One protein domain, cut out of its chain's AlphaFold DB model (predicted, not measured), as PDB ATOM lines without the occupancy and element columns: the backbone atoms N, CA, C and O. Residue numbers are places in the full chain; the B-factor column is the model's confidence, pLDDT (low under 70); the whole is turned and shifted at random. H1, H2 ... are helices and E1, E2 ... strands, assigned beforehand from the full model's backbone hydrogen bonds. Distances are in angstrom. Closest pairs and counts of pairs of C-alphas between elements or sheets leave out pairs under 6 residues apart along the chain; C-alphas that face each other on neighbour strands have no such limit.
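Overview. This is residues 4 to 109 of the 145 residues of the protein "Class II aldolase/adducin family protein" of Candidatus Eisenbacteria bacterium (UniProt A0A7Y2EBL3). A small antiparallel hairpin, E1 and E2, sits between H2 and long H3; short H1 lies between H3 and H4. The mostly helix printed part has 106 residues, four named helices and two strands, in order H1 H2 E1 E2 H3 H4. It is compact, radius of gyration of the C-alphas 15.0 A, spanning 42 by 33 by 26 A.

Arrangement. H1, residues 4 to 8, touches H4, residues 84 to 97, closest at C-alphas 7 and 94, 4.7 A. In the hairpin E1, residues 38 to 41, and E2, residues 45 to 48, find N 39 and O 47 within hydrogen-bond range, 2.9 A. H3, residues 53 to 75, comes closest to E2 at C-alphas 56 and 48, 5.5 A. In H2, residues 23 to 35, 7 of 9 O i to N i+4 pairs are within range, in H4 9 of 10, in H1 and H3 every one.

Along the chain. Find C-alpha 4 at (35.778, 98.866, 68.211); H4 ends at C-alpha 97, (33.877, 106.561, 59.824).

Size, cuts and confidence. The printed part has no cut; pLDDT is under 70 at residues 100 to 109.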
ATOM      1  N   GLU A   4      34.896  97.721  68.443       90.50
ATOM      2  CA  GLU A   4      35.778  98.866  68.211       90.50
ATOM      3  C   GLU A   4      37.001  98.474  67.377       90.50
ATOM      4  O   GLU A   4      37.447  99.250  66.541       90.50
ATOM      5  N   VAL A   5      37.507  97.243  67.522       91.12
ATOM      6  CA  VAL A   5      38.621  96.728  66.704       91.12
ATOM      7  C   VAL A   5      38.207  96.590  65.251       91.12
ATOM      8  O   VAL A   5      38.945  97.006  64.360       91.12
ATOM      9  N   ALA A   6      37.017  96.042  65.000       89.81
ATOM     10  CA  ALA A   6      36.508  95.873  63.644       89.81
ATOM     11  C   ALA A   6      36.308  97.233  62.954       89.81
ATOM     12  O   ALA A   6      36.593  97.365  61.765       89.81
ATOM     13  N   VAL A   7      35.884  98.250  63.711       91.00
ATOM     14  CA  VAL A   7      35.673  99.610  63.196       91.00
ATOM     15  C   VAL A   7      36.990 100.380  63.023       91.00
ATOM     16  O   VAL A   7      37.193 101.012  61.987       91.00
ATOM     17  N   ASN A   8      37.909 100.312  63.991       89.69
ATOM     18  CA  ASN A   8      39.120 101.142  64.012       89.69
ATOM     19  C   ASN A   8      40.304 100.534  63.244       89.69
ATOM     20  O   ASN A   8      41.078 101.277  62.634       89.69
ATOM     21  N   LEU A   9      40.449  99.205  63.277       90.19
ATOM     22  CA  LEU A   9      41.582  98.468  62.693       90.19
ATOM     23  C   LEU A   9      41.142  97.569  61.532       90.19
ATOM     24  O   LEU A   9      41.840  97.446  60.519       90.19
ATOM     25  N   GLY A  10      39.959  96.967  61.657       90.12
ATOM     26  CA  GLY A  10      39.508  95.870  60.810       90.12
ATOM     27  C   GLY A  10      40.318  94.602  61.031       90.12
ATOM     28  O   GLY A  10      40.640  94.248  62.160       90.12
ATOM     29  N   ALA A  11      40.639  93.906  59.939       89.12
ATOM     30  CA  ALA A  11      41.493  92.729  59.992       89.12
ATOM     31  C   ALA A  11      42.933  93.098  60.390       89.12
ATOM     32  O   ALA A  11      43.488  94.077  59.892       89.12
ATOM     33  N   VAL A  12      43.536  92.272  61.248       93.38
ATOM     34  CA  VAL A  12      44.920  92.410  61.724       93.38
ATOM     35  C   VAL A  12      45.656  91.094  61.446       93.38
ATOM     36  O   VAL A  12      45.514  90.144  62.217       93.38
ATOM     37  N   PRO A  13      46.382  90.971  60.321       93.81
ATOM     38  CA  PRO A  13      47.062  89.734  59.960       93.81
ATOM     39  C   PRO A  13      48.376  89.567  60.728       93.81
ATOM     40  O   PRO A  13      48.983  90.540  61.173       93.81
ATOM     41  N   LEU A  14      48.849  88.323  60.814       94.75
ATOM     42  CA  LEU A  14      50.209  87.992  61.228       94.75
ATOM     43  C   LEU A  14      51.089  87.831  59.986       94.75
ATOM     44  O   LEU A  14      50.799  87.009  59.119       94.75
ATOM     45  N   THR A  15      52.159  88.613  59.905       92.94
ATOM     46  CA  THR A  15      53.150  88.519  58.827       92.94
ATOM     47  C   THR A  15      54.153  87.387  59.090       92.94
ATOM     48  O   THR A  15      54.420  87.068  60.254       92.94
ATOM     49  N   PRO A  16      54.719  86.764  58.035       91.38
ATOM     50  CA  PRO A  16      55.793  85.786  58.185       91.38
ATOM     51  C   PRO A  16      57.011  86.369  58.907       91.38
ATOM     52  O   PRO A  16      57.312  87.555  58.777       91.38
ATOM     53  N   TYR A  17      57.739  85.524  59.639       92.00
ATOM     54  CA  TYR A  17      58.994  85.935  60.262       92.00
ATOM     55  C   TYR A  17      60.055  86.232  59.198       92.00
ATOM     56  O   TYR A  17      60.274  85.433  58.287       92.00
ATOM     57  N   ALA A  18      60.772  87.331  59.390       89.69
ATOM     58  CA  ALA A  18      62.001  87.656  58.689       89.69
ATOM     59  C   ALA A  18      62.957  88.346  59.669       89.69
ATOM     60  O   ALA A  18      62.526  88.929  60.664       89.69
ATOM     61  N   THR A  19      64.260  88.268  59.415       88.38
ATOM     62  CA  THR A  19      65.259  88.871  60.303       88.38
ATOM     63  C   THR A  19      65.184  90.406  60.235       88.38
ATOM     64  O   THR A  19      65.190  90.955  59.127       88.38
ATOM     65  N   PRO A  20      65.153  91.121  61.380       85.75
ATOM     66  CA  PRO A  20      65.149  92.581  61.396       85.75
ATOM     67  C   PRO A  20      66.322  93.178  60.614       85.75
ATOM     68  O   PRO A  20      67.439  92.670  60.678       85.75
ATOM     69  N   GLY A  21      66.074  94.278  59.899       85.25
ATOM     70  CA  GLY A  21      67.111  94.989  59.143       85.25
ATOM     71  C   GLY A  21      67.571  94.283  57.864       85.25
ATOM     72  O   GLY A  21      68.566  94.693  57.274       85.25
ATOM     73  N   THR A  22      66.865  93.234  57.428       88.38
ATOM     74  CA  THR A  22      67.139  92.549  56.159       88.38
ATOM     75  C   THR A  22      66.093  92.899  55.097       88.38
ATOM     76  O   THR A  22      64.932  93.124  55.448       88.38
ATOM     77  N   PRO A  23      66.447  92.866  53.798       90.06
ATOM     78  CA  PRO A  23      65.480  93.051  52.709       90.06
ATOM     79  C   PRO A  23      64.303  92.062  52.757       90.06
ATOM     80  O   PRO A  23      63.185  92.399  52.385       90.06
ATOM     81  N   ALA A  24      64.525  90.859  53.297       86.38
ATOM     82  CA  ALA A  24      63.478  89.853  53.468       86.38
ATOM     83  C   ALA A  24      62.335  90.325  54.387       86.38
ATOM     84  O   ALA A  24      61.197  89.888  54.224       86.38
ATOM     85  N   LEU A  25      62.608  91.224  55.342       88.56
ATOM     86  CA  LEU A  25      61.563  91.821  56.174       88.56
ATOM     87  C   LEU A  25      60.669  92.750  55.359       88.56
ATOM     88  O   LEU A  25      59.451  92.698  55.506       88.56
ATOM     89  N   GLU A  26      61.256  93.573  54.492       87.62
ATOM     90  CA  GLU A  26      60.503  94.480  53.624       87.62
ATOM     91  C   GLU A  26      59.549  93.688  52.725       87.62
ATOM     92  O   GLU A  26      58.356  93.987  52.674       87.62
ATOM     93  N   GLU A  27      60.046  92.619  52.100       89.12
ATOM     94  CA  GLU A  27      59.245  91.711  51.273       89.12
ATOM     95  C   GLU A  27      58.106  91.047  52.065       89.12
ATOM     96  O   GLU A  27      56.983  90.944  51.564       89.12
ATOM     97  N   ALA A  28      58.366  90.648  53.315       88.62
ATOM     98  CA  ALA A  28      57.375  90.004  54.175       88.62
ATOM     99  C   ALA A  28      56.248  90.954  54.620       88.62
ATOM    100  O   ALA A  28      55.098  90.521  54.746       88.62
ATOM    101  N   ILE A  29      56.545  92.240  54.847       91.25
ATOM    102  CA  ILE A  29      55.567  93.207  55.373       91.25
ATOM    103  C   ILE A  29      54.877  94.033  54.284       91.25
ATOM    104  O   ILE A  29      53.783  94.543  54.526       91.25
ATOM    105  N   LEU A  30      55.458  94.170  53.087       89.62
ATOM    106  CA  LEU A  30      54.922  95.019  52.016       89.62
ATOM    107  C   LEU A  30      53.457  94.700  51.644       89.62
ATOM    108  O   LEU A  30      52.672  95.641  51.481       89.62
ATOM    109  N   PRO A  31      53.023  93.423  51.560       89.19
ATOM    110  CA  PRO A  31      51.614  93.104  51.349       89.19
ATOM    111  C   PRO A  31      50.728  93.568  52.508       89.19
ATOM    112  O   PRO A  31      49.593  93.990  52.278       89.19
ATOM    113  N   ALA A  32      51.232  93.510  53.743       88.88
ATOM    114  CA  ALA A  32      50.488  93.932  54.919       88.88
ATOM    115  C   ALA A  32      50.327  95.461  54.958       88.88
ATOM    116  O   ALA A  32      49.219  95.964  55.137       88.88
ATOM    117  N   VAL A  33      51.406  96.192  54.669       90.44
ATOM    118  CA  VAL A  33      51.432  97.662  54.593       90.44
ATOM    119  C   VAL A  33      50.422  98.208  53.575       90.44
ATOM    120  O   VAL A  33      49.805  99.245  53.796       90.44
ATOM    121  N   ARG A  34      50.213  97.511  52.455       86.56
ATOM    122  CA  ARG A  34      49.272  97.953  51.409       86.56
ATOM    123  C   ARG A  34      47.804  97.729  51.769       86.56
ATOM    124  O   ARG A  34      46.942  98.450  51.280       86.56
ATOM    125  N   ASN A  35      47.518  96.718  52.590       85.44
ATOM    126  CA  ASN A  35      46.166  96.173  52.740       85.44
ATOM    127  C   ASN A  35      45.600  96.266  54.163       85.44
ATOM    128  O   ASN A  35      44.420  95.960  54.351       85.44
ATOM    129  N   TYR A  36      46.390  96.665  55.163       90.38
ATOM    130  CA  TYR A  36      45.999  96.632  56.578       90.38
ATOM    131  C   TYR A  36      46.443  97.903  57.314       90.38
ATOM    132  O   TYR A  36      47.438  98.499  56.949       90.38
ATOM    133  N   ASP A  37      45.695  98.345  58.334       92.38
ATOM    134  CA  ASP A  37      46.010  99.549  59.134       92.38
ATOM    135  C   ASP A  37      46.835  99.162  60.356       92.38
ATOM    136  O   ASP A  37      47.449 100.004  61.003       92.38
ATOM    137  N   ALA A  38      46.811  97.872  60.676       94.81
ATOM    138  CA  ALA A  38      47.516  97.235  61.754       94.81
ATOM    139  C   ALA A  38      47.859  95.807  61.327       94.81
ATOM    140  O   ALA A  38      47.040  95.135  60.696       94.81
ATOM    141  N   PHE A  39      49.045  95.333  61.678       95.69
ATOM    142  CA  PHE A  39      49.454  93.947  61.485       95.69
ATOM    143  C   PHE A  39      50.475  93.539  62.543       95.69
ATOM    144  O   PHE A  39      51.171  94.372  63.127       95.69
ATOM    145  N   LEU A  40      50.548  92.238  62.796       96.25
ATOM    146  CA  LEU A  40      51.507  91.641  63.709       96.25
ATOM    147  C   LEU A  40      52.736  91.167  62.935       96.25
ATOM    148  O   LEU A  40      52.643  90.656  61.815       96.25
ATOM    149  N   LEU A  41      53.892  91.311  63.561       94.88
ATOM    150  CA  LEU A  41      55.169  90.789  63.109       94.88
ATOM    151  C   LEU A  41      55.493  89.543  63.930       94.88
ATOM    152  O   LEU A  41      55.639  89.632  65.156       94.88
ATOM    153  N   ALA A  42      55.611  88.387  63.271       92.94
ATOM    154  CA  ALA A  42      55.968  87.150  63.957       92.94
ATOM    155  C   ALA A  42      57.258  87.345  64.766       92.94
ATOM    156  O   ALA A  42      58.287  87.751  64.234       92.94
ATOM    157  N   ASN A  43      57.194  87.068  66.070       91.75
ATOM    158  CA  ASN A  43      58.312  87.194  67.011       91.75
ATOM    159  C   ASN A  43      58.953  88.597  67.100       91.75
ATOM    160  O   ASN A  43      60.137  88.681  67.413       91.75
ATOM    161  N   HIS A  44      58.245  89.686  66.779       92.06
ATOM    162  CA  HIS A  44      58.782  91.055  66.922       92.06
ATOM    163  C   HIS A  44      57.823  91.997  67.647       92.06
ATOM    164  O   HIS A  44      58.255  92.774  68.492       92.06
ATOM    165  N   GLY A  45      56.534  91.961  67.306       94.25
ATOM    166  CA  GLY A  45      55.563  92.903  67.855       94.25
ATOM    167  C   GLY A  45      54.470  93.245  66.857       94.25
ATOM    168  O   GLY A  45      53.976  92.372  66.146       94.25
ATOM    169  N   ALA A  46      54.089  94.517  66.805       96.38
ATOM    170  CA  ALA A  46      53.012  95.012  65.962       96.38
ATOM    171  C   ALA A  46      53.394  96.322  65.274       96.38
ATOM    172  O   ALA A  46      54.228  97.082  65.769       96.38
ATOM    173  N   VAL A  47      52.747  96.592  64.146       95.94
ATOM    174  CA  VAL A  47      52.861  97.847  63.405       95.94
ATOM    175  C   VAL A  47      51.462  98.368  63.135       95.94
ATOM    176  O   VAL A  47      50.592  97.612  62.701       95.94
ATOM    177  N   THR A  48      51.253  99.661  63.367       95.94
ATOM    178  CA  THR A  48      50.034 100.384  62.999       95.94
ATOM    179  C   THR A  48      50.378 101.590  62.139       95.94
ATOM    180  O   THR A  48      51.474 102.145  62.208       95.94
ATOM    181  N   MET A  49      49.436 101.988  61.294       92.69
ATOM    182  CA  MET A  49      49.581 103.113  60.379       92.69
ATOM    183  C   MET A  49      48.400 104.054  60.536       92.69
ATOM    184  O   MET A  49      47.311 103.633  60.916       92.69
ATOM    185  N   GLY A  50      48.607 105.330  60.227       90.88
ATOM    186  CA  GLY A  50      47.596 106.376  60.287       90.88
ATOM    187  C   GLY A  50      47.948 107.548  59.388       90.88
ATOM    188  O   GLY A  50      49.106 107.732  59.019       90.88
ATOM    189  N   ASN A  51      46.942 108.345  59.039       88.38
ATOM    190  CA  ASN A  51      47.126 109.599  58.306       88.38
ATOM    191  C   ASN A  51      47.906 110.627  59.146       88.38
ATOM    192  O   ASN A  51      48.538 111.529  58.601       88.38
ATOM    193  N   THR A  52      47.859 110.479  60.472       90.38
ATOM    194  CA  THR A  52      48.632 111.237  61.457       90.38
ATOM    195  C   THR A  52      49.298 110.274  62.439       90.38
ATOM    196  O   THR A  52      48.881 109.120  62.574       90.38
ATOM    197  N   VAL A  53      50.334 110.750  63.136       94.50
ATOM    198  CA  VAL A  53      50.992 109.986  64.209       94.50
ATOM    199  C   VAL A  53      50.003 109.673  65.331       94.50
ATOM    200  O   VAL A  53      49.966 108.537  65.786       94.50
ATOM    201  N   ASP A  54      49.149 110.633  65.694       94.25
ATOM    202  CA  ASP A  54      48.108 110.444  66.711       94.25
ATOM    203  C   ASP A  54      47.153 109.310  66.326       94.25
ATOM    204  O   ASP A  54      46.929 108.398  67.113       94.25
ATOM    205  N   GLN A  55      46.687 109.273  65.073       92.38
ATOM    206  CA  GLN A  55      45.835 108.179  64.600       92.38
ATOM    207  C   GLN A  55      46.565 106.826  64.630       92.38
ATOM    208  O   GLN A  55      45.969 105.801  64.959       92.38
ATOM    209  N   ALA A  56      47.847 106.788  64.254       94.38
ATOM    210  CA  ALA A  56      48.633 105.557  64.327       94.38
ATOM    211  C   ALA A  56      48.796 105.080  65.784       94.38
ATOM    212  O   ALA A  56      48.718 103.875  66.043       94.38
ATOM    213  N   LEU A  57      48.966 106.016  66.721       96.75
ATOM    214  CA  LEU A  57      49.064 105.752  68.152       96.75
ATOM    215  C   LEU A  57      47.738 105.244  68.729       96.75
ATOM    216  O   LEU A  57      47.730 104.182  69.340       96.75
ATOM    217  N   GLU A  58      46.615 105.908  68.455       95.00
ATOM    218  CA  GLU A  58      45.271 105.463  68.865       95.00
ATOM    219  C   GLU A  58      44.978 104.032  68.379       95.00
ATOM    220  O   GLU A  58      44.422 103.191  69.096       95.00
ATOM    221  N   ARG A  59      45.398 103.719  67.145       95.19
ATOM    222  CA  ARG A  59      45.305 102.366  66.585       95.19
ATOM    223  C   ARG A  59      46.193 101.371  67.333       95.19
ATOM    224  O   ARG A  59      45.754 100.246  67.568       95.19
ATOM    225  N   MET A  60      47.406 101.769  67.717       97.50
ATOM    226  CA  MET A  60      48.310 100.932  68.512       97.50
ATOM    227  C   MET A  60      47.738 100.661  69.907       97.50
ATOM    228  O   MET A  60      47.728  99.516  70.351       97.50
ATOM    229  N   GLU A  61      47.196 101.680  70.571       96.81
ATOM    230  CA  GLU A  61      46.545 101.542  71.877       96.81
ATOM    231  C   GLU A  61      45.339 100.600  71.801       96.81
ATOM    232  O   GLU A  61      45.201  99.695  72.627       96.81
ATOM    233  N   THR A  62      44.510 100.752  70.762       95.88
ATOM    234  CA  THR A  62      43.373  99.858  70.496       95.88
ATOM    235  C   THR A  62      43.837  98.411  70.301       95.88
ATOM    236  O   THR A  62      43.236  97.485  70.855       95.88
ATOM    237  N   LEU A  63      44.907  98.205  69.528       96.88
ATOM    238  CA  LEU A  63      45.460  96.882  69.245       96.88
ATOM    239  C   LEU A  63      46.021  96.213  70.506       96.88
ATOM    240  O   LEU A  63      45.712  95.054  70.777       96.88
ATOM    241  N   GLU A  64      46.807  96.942  71.293       97.31
ATOM    242  CA  GLU A  64      47.394  96.452  72.541       97.31
ATOM    243  C   GLU A  64      46.313  96.128  73.583       97.31
ATOM    244  O   GLU A  64      46.363  95.095  74.258       97.31
ATOM    245  N   HIS A  65      45.289  96.977  73.691       96.38
ATOM    246  CA  HIS A  65      44.158  96.720  74.574       96.38
ATOM    247  C   HIS A  65      43.411  95.446  74.160       96.38
ATOM    248  O   HIS A  65      43.114  94.589  74.999       96.38
ATOM    249  N   PHE A  66      43.180  95.271  72.856       95.31
ATOM    250  CA  PHE A  66      42.583  94.053  72.322       95.31
ATOM    251  C   PHE A  66      43.436  92.811  72.599       95.31
ATOM    252  O   PHE A  66      42.887  91.773  72.978       95.31
ATOM    253  N   ALA A  67      44.758  92.903  72.447       95.38
ATOM    254  CA  ALA A  67      45.679  91.805  72.722       95.38
ATOM    255  C   ALA A  67      45.612  91.376  74.196       95.38
ATOM    256  O   ALA A  67      45.472  90.185  74.483       95.38
ATOM    257  N   LYS A  68      45.602  92.338  75.130       96.50
ATOM    258  CA  LYS A  68      45.436  92.081  76.570       96.50
ATOM    259  C   LYS A  68      44.110  91.398  76.890       96.50
ATOM    260  O   LYS A  68      44.104  90.381  77.582       96.50
ATOM    261  N   ILE A  69      42.996  91.914  76.365       95.19
ATOM    262  CA  ILE A  69      41.676  91.295  76.555       95.19
ATOM    263  C   ILE A  69      41.672  89.876  75.975       95.19
ATOM    264  O   ILE A  69      41.204  88.942  76.624       95.19
ATOM    265  N   THR A  70      42.207  89.692  74.770       93.44
ATOM    266  CA  THR A  70      42.254  88.385  74.100       93.44
ATOM    267  C   THR A  70      43.077  87.384  74.907       93.44
ATOM    268  O   THR A  70      42.638  86.255  75.103       93.44
ATOM    269  N   LEU A  71      44.223  87.800  75.449       94.94
ATOM    270  CA  LEU A  71      45.046  86.963  76.318       94.94
ATOM    271  C   LEU A  71      44.296  86.569  77.597       94.94
ATOM    272  O   LEU A  71      44.211  85.386  77.915       94.94
ATOM    273  N   VAL A  72      43.715  87.537  78.313       96.56
ATOM    274  CA  VAL A  72      42.972  87.270  79.557       96.56
ATOM    275  C   VAL A  72      41.767  86.369  79.294       96.56
ATOM    276  O   VAL A  72      41.559  85.399  80.014       96.56
ATOM    277  N   THR A  73      40.995  86.633  78.242       94.38
ATOM    278  CA  THR A  73      39.850  85.780  77.891       94.38
ATOM    279  C   THR A  73      40.279  84.379  77.484       94.38
ATOM    280  O   THR A  73      39.647  83.419  77.910       94.38
ATOM    281  N   HIS A  74      41.384  84.229  76.748       93.12
ATOM    282  CA  HIS A  74      41.950  82.917  76.441       93.12
ATOM    283  C   HIS A  74      42.312  82.142  77.716       93.12
ATOM    284  O   HIS A  74      41.933  80.980  77.850       93.12
ATOM    285  N   LEU A  75      42.953  82.801  78.687       94.31
ATOM    286  CA  LEU A  75      43.282  82.206  79.988       94.31
ATOM    287  C   LEU A  75      42.039  81.821  80.810       94.31
ATOM    288  O   LEU A  75      42.096  80.878  81.594       94.31
ATOM    289  N   LEU A  76      40.913  82.514  80.618       95.56
ATOM    290  CA  LEU A  76      39.638  82.248  81.298       95.56
ATOM    291  C   LEU A  76      38.741  81.224  80.573       95.56
ATOM    292  O   LEU A  76      37.595  81.032  80.975       95.56
ATOM    293  N   GLY A  77      39.240  80.552  79.529       92.44
ATOM    294  CA  GLY A  77      38.492  79.518  78.797       92.44
ATOM    295  C   GLY A  77      37.966  79.949  77.427       92.44
ATOM    296  O   GLY A  77      37.205  79.214  76.802       92.44
ATOM    297  N   GLY A  78      38.397  81.107  76.931       88.94
ATOM    298  CA  GLY A  78      38.094  81.598  75.594       88.94
ATOM    299  C   GLY A  78      37.079  82.736  75.564       88.94
ATOM    300  O   GLY A  78      36.522  83.166  76.571       88.94
ATOM    301  N   ALA A  79      36.870  83.253  74.360       88.69
ATOM    302  CA  ALA A  79      36.118  84.467  74.103       88.69
ATOM    303  C   ALA A  79      35.059  84.213  73.024       88.69
ATOM    304  O   ALA A  79      35.330  83.537  72.031       88.69
ATOM    305  N   THR A  80      33.867  84.793  73.173       89.50
ATOM    306  CA  THR A  80      32.823  84.694  72.145       89.50
ATOM    307  C   THR A  80      33.160  85.603  70.960       89.50
ATOM    308  O   THR A  80      33.281  86.834  71.077       89.50
ATOM    309  N   ALA A  81      33.344  84.988  69.792       87.44
ATOM    310  CA  ALA A  81      33.560  85.701  68.540       87.44
ATOM    311  C   ALA A  81      32.298  86.472  68.121       87.44
ATOM    312  O   ALA A  81      31.181  86.088  68.461       87.44
ATOM    313  N   LEU A  82      32.485  87.576  67.389       89.06
ATOM    314  CA  LEU A  82      31.361  88.266  66.752       89.06
ATOM    315  C   LEU A  82      30.817  87.401  65.613       89.06
ATOM    316  O   LEU A  82      31.593  86.735  64.922       89.06
ATOM    317  N   GLY A  83      29.498  87.420  65.417       91.94
ATOM    318  CA  GLY A  83      28.874  86.719  64.303       91.94
ATOM    319  C   GLY A  83      29.252  87.357  62.957       91.94
ATOM    320  O   GLY A  83      29.510  88.562  62.906       91.94
ATOM    321  N   PRO A  84      29.244  86.603  61.843       89.75
ATOM    322  CA  PRO A  84      29.565  87.149  60.521       89.75
ATOM    323  C   PRO A  84      28.684  88.343  60.110       89.75
ATOM    324  O   PRO A  84      29.174  89.286  59.494       89.75
ATOM    325  N   SER A  85      27.401  88.336  60.485       93.75
ATOM    326  CA  SER A  85      26.465  89.445  60.235       93.75
ATOM    327  C   SER A  85      26.841  90.722  60.989       93.75
ATOM    328  O   SER A  85      26.724  91.827  60.451       93.75
ATOM    329  N   ASP A  86      27.319  90.576  62.224       93.56
ATOM    330  CA  ASP A  86      27.733  91.705  63.055       93.56
ATOM    331  C   ASP A  86      29.028  92.300  62.510       93.56
ATOM    332  O   ASP A  86      29.140  93.515  62.365       93.56
ATOM    333  N   VAL A  87      29.979  91.442  62.120       89.62
ATOM    334  CA  VAL A  87      31.227  91.866  61.471       89.62
ATOM    335  C   VAL A  87      30.929  92.651  60.195       89.62
ATOM    336  O   VAL A  87      31.447  93.753  60.038       89.62
ATOM    337  N   GLN A  88      30.034  92.161  59.335       89.69
ATOM    338  CA  GLN A  88      29.651  92.864  58.107       89.69
ATOM    339  C   GLN A  88      29.003  94.231  58.392       89.69
ATOM    340  O   GLN A  88      29.270  95.215  57.698       89.69
ATOM    341  N   SER A  89      28.184  94.320  59.442       93.31
ATOM    342  CA  SER A  89      27.584  95.590  59.873       93.31
ATOM    343  C   SER A  89      28.654  96.585  60.343       93.31
ATOM    344  O   SER A  89      28.598  97.770  60.008       93.31
ATOM    345  N   LEU A  90      29.665  96.105  61.071       92.12
ATOM    346  CA  LEU A  90      30.789  96.914  61.549       92.12
ATOM    347  C   LEU A  90      31.721  97.346  60.409       92.12
ATOM    348  O   LEU A  90      32.191  98.482  60.411       92.12
ATOM    349  N   GLU A  91      31.936  96.500  59.400       87.44
ATOM    350  CA  GLU A  91      32.675  96.862  58.184       87.44
ATOM    351  C   GLU A  91      31.983  97.998  57.417       87.44
ATOM    352  O   GLU A  91      32.642  98.945  56.975       87.44
ATOM    353  N   ALA A  92      30.650  97.964  57.323       89.75
ATOM    354  CA  ALA A  92      29.879  99.044  56.712       89.75
ATOM    355  C   ALA A  92      29.984 100.362  57.503       89.75
ATOM    356  O   ALA A  92      30.026 101.441  56.904       89.75
ATOM    357  N   ILE A  93      30.053 100.294  58.839       91.88
ATOM    358  CA  ILE A  93      30.300 101.464  59.697       91.88
ATOM    359  C   ILE A  93      31.718 101.998  59.471       91.88
ATOM    360  O   ILE A  93      31.890 103.199  59.239       91.88
ATOM    361  N   ARG A  94      32.730 101.120  59.463       88.62
ATOM    362  CA  ARG A  94      34.128 101.488  59.202       88.62
ATOM    363  C   ARG A  94      34.284 102.234  57.889       88.62
ATOM    364  O   ARG A  94      34.945 103.266  57.864       88.62
ATOM    365  N   ALA A  95      33.646 101.758  56.822       86.62
ATOM    366  CA  ALA A  95      33.719 102.394  55.510       86.62
ATOM    367  C   ALA A  95      33.264 103.868  55.520       86.62
ATOM    368  O   ALA A  95      33.695 104.645  54.671       86.62
ATOM    369  N   ARG A  96      32.417 104.265  56.480       87.00
ATOM    370  CA  ARG A  96      31.931 105.645  56.642       87.00
ATOM    371  C   ARG A  96      32.788 106.468  57.600       87.00
ATOM    372  O   ARG A  96      32.993 107.651  57.356       87.00
ATOM    373  N   VAL A  97      33.234 105.859  58.699       84.62
ATOM    374  CA  VAL A  97      33.877 106.561  59.824       84.62
ATOM    375  C   VAL A  97      35.399 106.598  59.692       84.62
ATOM    376  O   VAL A  97      36.021 107.598  60.033       84.62
ATOM    377  N   ASN A  98      36.001 105.523  59.187       80.38
ATOM    378  CA  ASN A  98      37.447 105.379  59.061       80.38
ATOM    379  C   ASN A  98      37.820 104.739  57.712       80.38
ATOM    380  O   ASN A  98      38.328 103.610  57.673       80.38
ATOM    381  N   PRO A  99      37.521 105.418  56.588       75.94
ATOM    382  CA  PRO A  99      37.882 104.916  55.275       75.94
ATOM    383  C   PRO A  99      39.402 104.880  55.145       75.94
ATOM    384  O   PRO A  99      40.098 105.837  55.498       75.94
ATOM    385  N   ARG A 100      39.933 103.791  54.582       69.06
ATOM    386  CA  ARG A 100      41.332 103.805  54.169       69.06
ATOM    387  C   ARG A 100      41.537 104.857  53.085       69.06
ATOM    388  O   ARG A 100      40.698 104.961  52.184       69.06
ATOM    389  N   PRO A 101      42.663 105.584  53.100       60.69
ATOM    390  CA  PRO A 101      43.061 106.350  51.935       60.69
ATOM    391  C   PRO A 101      43.198 105.397  50.738       60.69
ATOM    392  O   PRO A 101      43.932 104.414  50.786       60.69
ATOM    393  N   VAL A 102      42.480 105.706  49.656       47.62
ATOM    394  CA  VAL A 102      42.375 104.905  48.416       47.62
ATOM    395  C   VAL A 102      43.724 104.788  47.676       47.62
ATOM    396  O   VAL A 102      43.861 104.019  46.736       47.62
ATOM    397  N   ASN A 103      44.751 105.516  48.122       48.34
ATOM    398  CA  ASN A 103      46.001 105.727  47.393       48.34
ATOM    399  C   ASN A 103      47.145 104.749  47.712       48.34
ATOM    400  O   ASN A 103      48.274 104.992  47.295       48.34
ATOM    401  N   CYS A 104      46.887 103.629  48.389       47.09
ATOM    402  CA  CYS A 104      47.835 102.507  48.414       47.09
ATOM    403  C   CYS A 104      47.653 101.609  47.181       47.09
ATOM    404  O   CYS A 104      47.591 100.386  47.291       47.09
ATOM    405  N   ASP A 105      47.545 102.215  45.999       43.59
ATOM    406  CA  ASP A 105      47.608 101.484  44.740       43.59
ATOM    407  C   ASP A 105      49.063 100.996  44.564       43.59
ATOM    408  O   ASP A 105      49.984 101.818  44.583       43.59
ATOM    409  N   PRO A 106      49.334  99.682  44.446       46.03
ATOM    410  CA  PRO A 106      50.695  99.150  44.322       46.03
ATOM    411  C   PRO A 106      51.449  99.654  43.081       46.03
ATOM    412  O   PRO A 106      52.665  99.468  43.010       46.03
ATOM    413  N   ALA A 107      50.741 100.268  42.126       44.97
ATOM    414  CA  ALA A 107      51.289 100.893  40.929       44.97
ATOM    415  C   ALA A 107      51.254 102.436  40.954       44.97
ATOM    416  O   ALA A 107      51.743 103.057  40.006       44.97
ATOM    417  N   ALA A 108      50.699 103.076  41.994       41.09
ATOM    418  CA  ALA A 108      50.692 104.535  42.058       41.09
ATOM    419  C   ALA A 108      52.121 105.063  42.268       41.09
ATOM    420  O   ALA A 108      52.801 104.647  43.214       41.09
ATOM    421  N   PRO A 109      52.596 106.004  41.430       39.84
ATOM    422  CA  PRO A 109      53.808 106.740  41.742       39.84
ATOM    423  C   PRO A 109      53.596 107.470  43.070       39.84
ATOM    424  O   PRO A 109      52.518 108.004  43.332       39.84
TER     425      PRO A 109